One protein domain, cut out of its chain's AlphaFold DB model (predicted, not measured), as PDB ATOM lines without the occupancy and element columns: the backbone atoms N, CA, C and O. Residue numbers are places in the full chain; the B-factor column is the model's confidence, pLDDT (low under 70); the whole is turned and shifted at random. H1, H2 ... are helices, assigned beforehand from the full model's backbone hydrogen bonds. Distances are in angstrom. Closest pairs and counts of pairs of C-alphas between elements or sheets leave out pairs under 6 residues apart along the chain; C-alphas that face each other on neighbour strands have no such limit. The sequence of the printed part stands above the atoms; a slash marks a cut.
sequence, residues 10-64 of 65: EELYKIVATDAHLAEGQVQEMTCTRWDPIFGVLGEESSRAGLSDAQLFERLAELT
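What this domain is: This is residues 10 to 64 of the 65 residues of an uncharacterized protein of Streptomyces sp. CB01635 (UniProt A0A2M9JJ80). With little regular structure, this is an open, elongated frame: H3 is at one end of the long axis, H2 is near the other with H1 beside it, and the long unnamed stretch of residues 24 to 52 joins the two ends. The printed part has 55 residues with three named helices, H1, H2, H3 along the chain, and no named strand; the class is all helix, though only 21 residues are in named elements. It is only just loose, close to extended, with a radius of gyration of the C-alphas of 15.0 A and spans of 41 by 24 by 16 A.

Where its parts are: H3, residues 53 to 62, is 14.9 A long and ends at C-alpha 62 (3.203, 21.617, 9.716). H1, residues 10 to 16, is 10.0 A long and begins at C-alpha 10 (-11.138, 26.642, 30.557). H2 is residues 20 to 23.

How they stand to each other: H3 is apart from H1 and from H2. H1 and H2 are close but not clearly touching; their closest C-alphas, of Val 16 and Leu 22, are 7.7 A apart. Residues 35 to 36 pair antiparallel with residues 40 to 41. In H1 and H3 every O i to N i+4 pair is within hydrogen-bond range; H2 is too short for such a pair.

The domain as a whole: The C-alphas farthest apart, of Gly 25 and Glu 62, are 41.6 A apart. The printed part has no cut. The link from H2 to H3 is long, with 29 residues. Residues 38 to 64 have pLDDT under 70.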
ATOM      1  N   GLU A  10     -10.813  25.307  30.041       88.81
ATOM      2  CA  GLU A  10     -11.138  26.642  30.557       88.81
ATOM      3  C   GLU A  10     -11.599  27.565  29.422       88.81
ATOM      4  O   GLU A  10     -12.614  28.257  29.547       88.81
ATOM      5  N   GLU A  11     -10.893  27.545  28.291       88.50
ATOM      6  CA  GLU A  11     -11.284  28.277  27.088       88.50
ATOM      7  C   GLU A  11     -12.638  27.793  26.553       88.50
ATOM      8  O   GLU A  11     -13.508  28.615  26.249       88.50
ATOM      9  N   LEU A  12     -12.868  26.475  26.532       90.44
ATOM     10  CA  LEU A  12     -14.163  25.908  26.153       90.44
ATOM     11  C   LEU A  12     -15.299  26.464  27.023       90.44
ATOM     12  O   LEU A  12     -16.331  26.876  26.495       90.44
ATOM     13  N   TYR A  13     -15.119  26.521  28.347       89.06
ATOM     14  CA  TYR A  13     -16.148  27.060  29.236       89.06
ATOM     15  C   TYR A  13     -16.430  28.543  28.998       89.06
ATOM     16  O   TYR A  13     -17.585  28.949  29.099       89.06
ATOM     17  N   LYS A  14     -15.421  29.347  28.638       91.81
ATOM     18  CA  LYS A  14     -15.632  30.759  28.276       91.81
ATOM     19  C   LYS A  14     -16.497  30.892  27.025       91.81
ATOM     20  O   LYS A  14     -17.394  31.729  27.010       91.81
ATOM     21  N   ILE A  15     -16.263  30.056  26.012       90.50
ATOM     22  CA  ILE A  15     -17.074  30.029  24.785       90.50
ATOM     23  C   ILE A  15     -18.513  29.638  25.129       90.50
ATOM     24  O   ILE A  15     -19.457  30.361  24.814       90.50
ATOM     25  N   VAL A  16     -18.677  28.520  25.832       89.69
ATOM     26  CA  VAL A  16     -19.986  27.944  26.157       89.69
ATOM     27  C   VAL A  16     -20.804  28.854  27.083       89.69
ATOM     28  O   VAL A  16     -22.015  28.949  26.927       89.69
ATOM     29  N   ALA A  17     -20.165  29.600  27.988       87.62
ATOM     30  CA  ALA A  17     -20.848  30.558  28.859       87.62
ATOM     31  C   ALA A  17     -21.511  31.730  28.108       87.62
ATOM     32  O   ALA A  17     -22.353  32.416  28.684       87.62
ATOM     33  N   THR A  18     -21.149  31.972  26.844       88.31
ATOM     34  CA  THR A  18     -21.805  32.988  26.001       88.31
ATOM     35  C   THR A  18     -23.048  32.472  25.276       88.31
ATOM     36  O   THR A  18     -23.754  33.256  24.641       88.31
ATOM     37  N   ASP A  19     -23.336  31.171  25.362       87.12
ATOM     38  CA  ASP A  19     -24.486  30.564  24.704       87.12
ATOM     39  C   ASP A  19     -25.800  31.019  25.362       87.12
ATOM     40  O   ASP A  19     -25.994  30.895  26.575       87.12
ATOM     41  N   ALA A  20     -26.717  31.549  24.549       87.56
ATOM     42  CA  ALA A  20     -27.988  32.090  25.023       87.56
ATOM     43  C   ALA A  20     -28.870  31.028  25.701       87.56
ATOM     44  O   ALA A  20     -29.573  31.339  26.658       87.56
ATOM     45  N   HIS A  21     -28.802  29.765  25.270       86.75
ATOM     46  CA  HIS A  21     -29.579  28.684  25.876       86.75
ATOM     47  C   HIS A  21     -29.069  28.342  27.279       86.75
ATOM     48  O   HIS A  21     -29.863  28.015  28.162       86.75
ATOM     49  N   LEU A  22     -27.760  28.454  27.513       84.19
ATOM     50  CA  LEU A  22     -27.184  28.352  28.854       84.19
ATOM     51  C   LEU A  22     -27.504  29.581  29.705       84.19
ATOM     52  O   LEU A  22     -27.932  29.427  30.848       84.19
ATOM     53  N   ALA A  23     -27.349  30.785  29.152       83.31
ATOM     54  CA  ALA A  23     -27.609  32.035  29.867       83.31
ATOM     55  C   ALA A  23     -29.079  32.173  30.307       83.31
ATOM     56  O   ALA A  23     -29.359  32.683  31.391       83.31
ATOM     57  N   GLU A  24     -30.016  31.681  29.496       89.44
ATOM     58  CA  GLU A  24     -31.452  31.689  29.791       89.44
ATOM     59  C   GLU A  24     -31.918  30.475  30.617       89.44
ATOM     60  O   GLU A  24     -33.113  30.323  30.873       89.44
ATOM     61  N   GLY A  25     -31.001  29.599  31.050       86.00
ATOM     62  CA  GLY A  25     -31.325  28.438  31.887       86.00
ATOM     63  C   GLY A  25     -32.121  27.343  31.169       86.00
ATOM     64  O   GLY A  25     -32.789  26.537  31.814       86.00
ATOM     65  N   GLN A  26     -32.063  27.300  29.836       90.69
ATOM     66  CA  GLN A  26     -32.735  26.287  29.017       90.69
ATOM     67  C   GLN A  26     -31.983  24.941  29.019       90.69
ATOM     68  O   GLN A  26     -32.542  23.917  28.627       90.69
ATOM     69  N   VAL A  27     -30.731  24.928  29.484       87.00
ATOM     70  CA  VAL A  27     -29.890  23.732  29.617       87.00
ATOM     71  C   VAL A  27     -29.879  23.263  31.076       87.00
ATOM     72  O   VAL A  27     -29.362  23.957  31.945       87.00
ATOM     73  N   GLN A  28     -30.437  22.077  31.348       84.56
ATOM     74  CA  GLN A  28     -30.438  21.474  32.694       84.56
ATOM     75  C   GLN A  28     -29.169  20.673  32.998       84.56
ATOM     76  O   GLN A  28     -28.688  20.679  34.127       84.56
ATOM     77  N   GLU A  29     -28.635  19.980  31.995       85.56
ATOM     78  CA  GLU A  29     -27.437  19.157  32.115       85.56
ATOM     79  C   GLU A  29     -26.614  19.284  30.834       85.56
ATOM     80  O   GLU A  29     -27.156  19.309  29.726       85.56
ATOM     81  N   MET A  30     -25.296  19.383  30.989       85.94
ATOM     82  CA  MET A  30     -24.355  19.493  29.885       85.94
ATOM     83  C   MET A  30     -23.154  18.596  30.154       85.94
ATOM     84  O   MET A  30     -22.538  18.666  31.215       85.94
ATOM     85  N   THR A  31     -22.797  17.786  29.161       85.88
ATOM     86  CA  THR A  31     -21.579  16.978  29.170       85.88
ATOM     87  C   THR A  31     -20.624  17.484  28.096       85.88
ATOM     88  O   THR A  31     -21.032  17.834  26.988       85.88
ATOM     89  N   CYS A  32     -19.338  17.546  28.438       84.12
ATOM     90  CA  CYS A  32     -18.278  17.933  27.516       84.12
ATOM     91  C   CYS A  32     -17.306  16.766  27.368       84.12
ATOM     92  O   CYS A  32     -16.779  16.265  28.360       84.12
ATOM     93  N   THR A  33     -17.044  16.373  26.125       83.94
ATOM     94  CA  THR A  33     -16.136  15.274  25.792       83.94
ATOM     95  C   THR A  33     -15.176  15.742  24.710       83.94
ATOM     96  O   THR A  33     -15.586  16.425  23.771       83.94
ATOM     97  N   ARG A  34     -13.894  15.377  24.829       82.94
ATOM     98  CA  ARG A  34     -12.903  15.649  23.781       82.94
ATOM     99  C   ARG A  34     -13.302  14.917  22.496       82.94
ATOM    100  O   ARG A  34     -13.578  13.716  22.521       82.94
ATOM    101  N   TRP A  35     -13.321  15.649  21.388       80.44
ATOM    102  CA  TRP A  35     -13.743  15.152  20.083       80.44
ATOM    103  C   TRP A  35     -12.544  15.031  19.141       80.44
ATOM    104  O   TRP A  35     -11.713  15.938  19.072       80.44
ATOM    105  N   ASP A  36     -12.469  13.924  18.404       77.38
ATOM    106  CA  ASP A  36     -11.496  13.723  17.331       77.38
ATOM    107  C   ASP A  36     -12.222  13.813  15.973       77.38
ATOM    108  O   ASP A  36     -13.193  13.088  15.763       77.38
ATOM    109  N   PRO A  37     -11.785  14.660  15.022       71.19
ATOM    110  CA  PRO A  37     -12.446  14.795  13.721       71.19
ATOM    111  C   PRO A  37     -12.506  13.505  12.890       71.19
ATOM    112  O   PRO A  37     -13.345  13.400  11.999       71.19
ATOM    113  N   ILE A  38     -11.607  12.554  13.150       67.50
ATOM    114  CA  ILE A  38     -11.479  11.292  12.419       67.50
ATOM    115  C   ILE A  38     -12.252  10.176  13.133       67.50
ATOM    116  O   ILE A  38     -12.958   9.412  12.479       67.50
ATOM    117  N   PHE A  39     -12.155  10.091  14.464       66.62
ATOM    118  CA  PHE A  39     -12.708   8.965  15.246       66.62
ATOM    119  C   PHE A  39     -13.984   9.303  16.017       66.62
ATOM    120  O   PHE A  39     -14.610   8.440  16.630       66.62
ATOM    121  N   GLY A  40     -14.386  10.567  16.001       65.31
ATOM    122  CA  GLY A  40     -15.502  11.077  16.768       65.31
ATOM    123  C   GLY A  40     -15.133  11.293  18.227       65.31
ATOM    124  O   GLY A  40     -15.029  12.419  18.679       65.31
ATOM    125  N   VAL A  41     -14.833  10.253  18.991       65.06
ATOM    126  CA  VAL A  41     -14.456  10.420  20.403       65.06
ATOM    127  C   VAL A  41     -12.946  10.297  20.555       65.06
ATOM    128  O   VAL A  41     -12.324   9.420  19.956       65.06
ATOM    129  N   LEU A  42     -12.341  11.169  21.365       61.00
ATOM    130  CA  LEU A  42     -10.937  11.022  21.735       61.00
ATOM    131  C   LEU A  42     -10.802   9.819  22.693       61.00
ATOM    132  O   LEU A  42     -10.988   9.953  23.900       61.00
ATOM    133  N   GLY A  43     -10.556   8.632  22.135       60.06
ATOM    134  CA  GLY A  43     -10.271   7.384  22.855       60.06
ATOM    135  C   GLY A  43      -8.881   6.834  22.519       60.06
ATOM    136  O   GLY A  43      -8.158   7.440  21.734       60.06
ATOM    137  N   GLU A  44      -8.501   5.679  23.074       55.09
ATOM    138  CA  GLU A  44      -7.209   5.019  22.776       55.09
ATOM    139  C   GLU A  44      -7.012   4.698  21.284       55.09
ATOM    140  O   GLU A  44      -5.885   4.613  20.811       55.09
ATOM    141  N   GLU A  45      -8.105   4.568  20.531       51.06
ATOM    142  CA  GLU A  45      -8.090   4.322  19.085       51.06
ATOM    143  C   GLU A  45      -8.030   5.607  18.243       51.06
ATOM    144  O   GLU A  45      -7.980   5.547  17.015       51.06
ATOM    145  N   SER A  46      -8.030   6.786  18.876       59.41
ATOM    146  CA  SER A  46      -7.819   8.046  18.166       59.41
ATOM    147  C   SER A  46      -6.429   8.048  17.527       59.41
ATOM    148  O   SER A  46      -5.438   7.691  18.161       59.41
ATOM    149  N   SER A  47      -6.320   8.574  16.301       58.41
ATOM    150  CA  SER A  47      -5.027   8.866  15.643       58.41
ATOM    151  C   SER A  47      -4.089   9.760  16.465       58.41
ATOM    152  O   SER A  47      -2.940   9.974  16.083       58.41
ATOM    153  N   ARG A  48      -4.593  10.312  17.571       57.41
ATOM    154  CA  ARG A  48      -3.920  11.232  18.478       57.41
ATOM    155  C   ARG A  48      -3.764  10.668  19.895       57.41
ATOM    156  O   ARG A  48      -3.298  11.387  20.776       57.41
ATOM    157  N   ALA A  49      -4.119   9.403  20.126       52.00
ATOM    158  CA  ALA A  49      -3.906   8.735  21.403       52.00
ATOM    159  C   ALA A  49      -2.409   8.691  21.762       52.00
ATOM    160  O   ALA A  49      -1.566   8.322  20.946       52.00
ATOM    161  N   GLY A  50      -2.069   9.097  22.990       56.62
ATOM    162  CA  GLY A  50      -0.688   9.105  23.490       56.62
ATOM    163  C   GLY A  50       0.175  10.296  23.052       56.62
ATOM    164  O   GLY A  50       1.332  10.370  23.463       56.62
ATOM    165  N   LEU A  51      -0.359  11.240  22.270       60.41
ATOM    166  CA  LEU A  51       0.330  12.494  21.961       60.41
ATOM    167  C   LEU A  51       0.018  13.543  23.029       60.41
ATOM    168  O   LEU A  51      -1.140  13.784  23.366       60.41
ATOM    169  N   SER A  52       1.066  14.169  23.561       57.75
ATOM    170  CA  SER A  52       0.917  15.333  24.439       57.75
ATOM    171  C   SER A  52       0.402  16.541  23.652       57.75
ATOM    172  O   SER A  52       0.663  16.658  22.452       57.75
ATOM    173  N   ASP A  53      -0.278  17.466  24.332       57.81
ATOM    174  CA  ASP A  53      -0.837  18.679  23.716       57.81
ATOM    175  C   ASP A  53       0.221  19.436  22.882       57.81
ATOM    176  O   ASP A  53      -0.057  19.857  21.762       57.81
ATOM    177  N   ALA A  54       1.477  19.488  23.344       57.56
ATOM    178  CA  ALA A  54       2.599  20.089  22.614       57.56
ATOM    179  C   ALA A  54       2.857  19.449  21.232       57.56
ATOM    180  O   ALA A  54       3.073  20.153  20.248       57.56
ATOM    181  N   GLN A  55       2.777  18.121  21.133       58.62
ATOM    182  CA  GLN A  55       2.995  17.386  19.880       58.62
ATOM    183  C   GLN A  55       1.816  17.539  18.909       58.62
ATOM    184  O   GLN A  55       1.984  17.445  17.691       58.62
ATOM    185  N   LEU A  56       0.615  17.787  19.438       58.78
ATOM    186  CA  LEU A  56      -0.568  18.059  18.627       58.78
ATOM    187  C   LEU A  56      -0.499  19.445  17.976       58.78
ATOM    188  O   LEU A  56      -0.894  19.580  16.815       58.78
ATOM    189  N   PHE A  57       0.041  20.442  18.683       56.72
ATOM    190  CA  PHE A  57       0.229  21.792  18.148       56.72
ATOM    191  C   PHE A  57       1.334  21.872  17.083       56.72
ATOM    192  O   PHE A  57       1.130  22.538  16.068       56.72
ATOM    193  N   GLU A  58       2.448  21.144  17.234       59.34
ATOM    194  CA  GLU A  58       3.499  21.091  16.198       59.34
ATOM    195  C   GLU A  58       2.977  20.518  14.868       59.34
ATOM    196  O   GLU A  58       3.194  21.101  13.808       59.34
ATOM    197  N   ARG A  59       2.192  19.432  14.909       58.38
ATOM    198  CA  ARG A  59       1.599  18.817  13.705       58.38
ATOM    199  C   ARG A  59       0.593  19.714  12.979       58.38
ATOM    200  O   ARG A  59       0.451  19.611  11.764       58.38
ATOM    201  N   LEU A  60      -0.126  20.572  13.702       54.47
ATOM    202  CA  LEU A  60      -1.038  21.548  13.095       54.47
ATOM    203  C   LEU A  60      -0.276  22.700  12.422       54.47
ATOM    204  O   LEU A  60      -0.717  23.194  11.382       54.47
ATOM    205  N   ALA A  61       0.883  23.086  12.961       55.97
ATOM    206  CA  ALA A  61       1.758  24.078  12.340       55.97
ATOM    207  C   ALA A  61       2.397  23.556  11.036       55.97
ATOM    208  O   ALA A  61       2.541  24.315  10.083       55.97
ATOM    209  N   GLU A  62       2.701  22.255  10.948       55.31
ATOM    210  CA  GLU A  62       3.203  21.617   9.716       55.31
ATOM    211  C   GLU A  62       2.163  21.568   8.582       55.31
ATOM    212  O   GLU A  62       2.528  21.600   7.413       55.31
ATOM    213  N   LEU A  63       0.868  21.490   8.906       51.66
ATOM    214  CA  LEU A  63      -0.219  21.390   7.919       51.66
ATOM    215  C   LEU A  63      -0.701  22.745   7.380       51.66
ATOM    216  O   LEU A  63      -1.563  22.781   6.504       51.66
ATOM    217  N   THR A  64      -0.193  23.849   7.929       50.59
ATOM    218  CA  THR A  64      -0.567  25.220   7.541       50.59
ATOM    219  C   THR A  64       0.543  25.965   6.784       50.59
ATOM    220  O   THR A  64       0.380  27.153   6.499       50.59
TER     221      THR A  64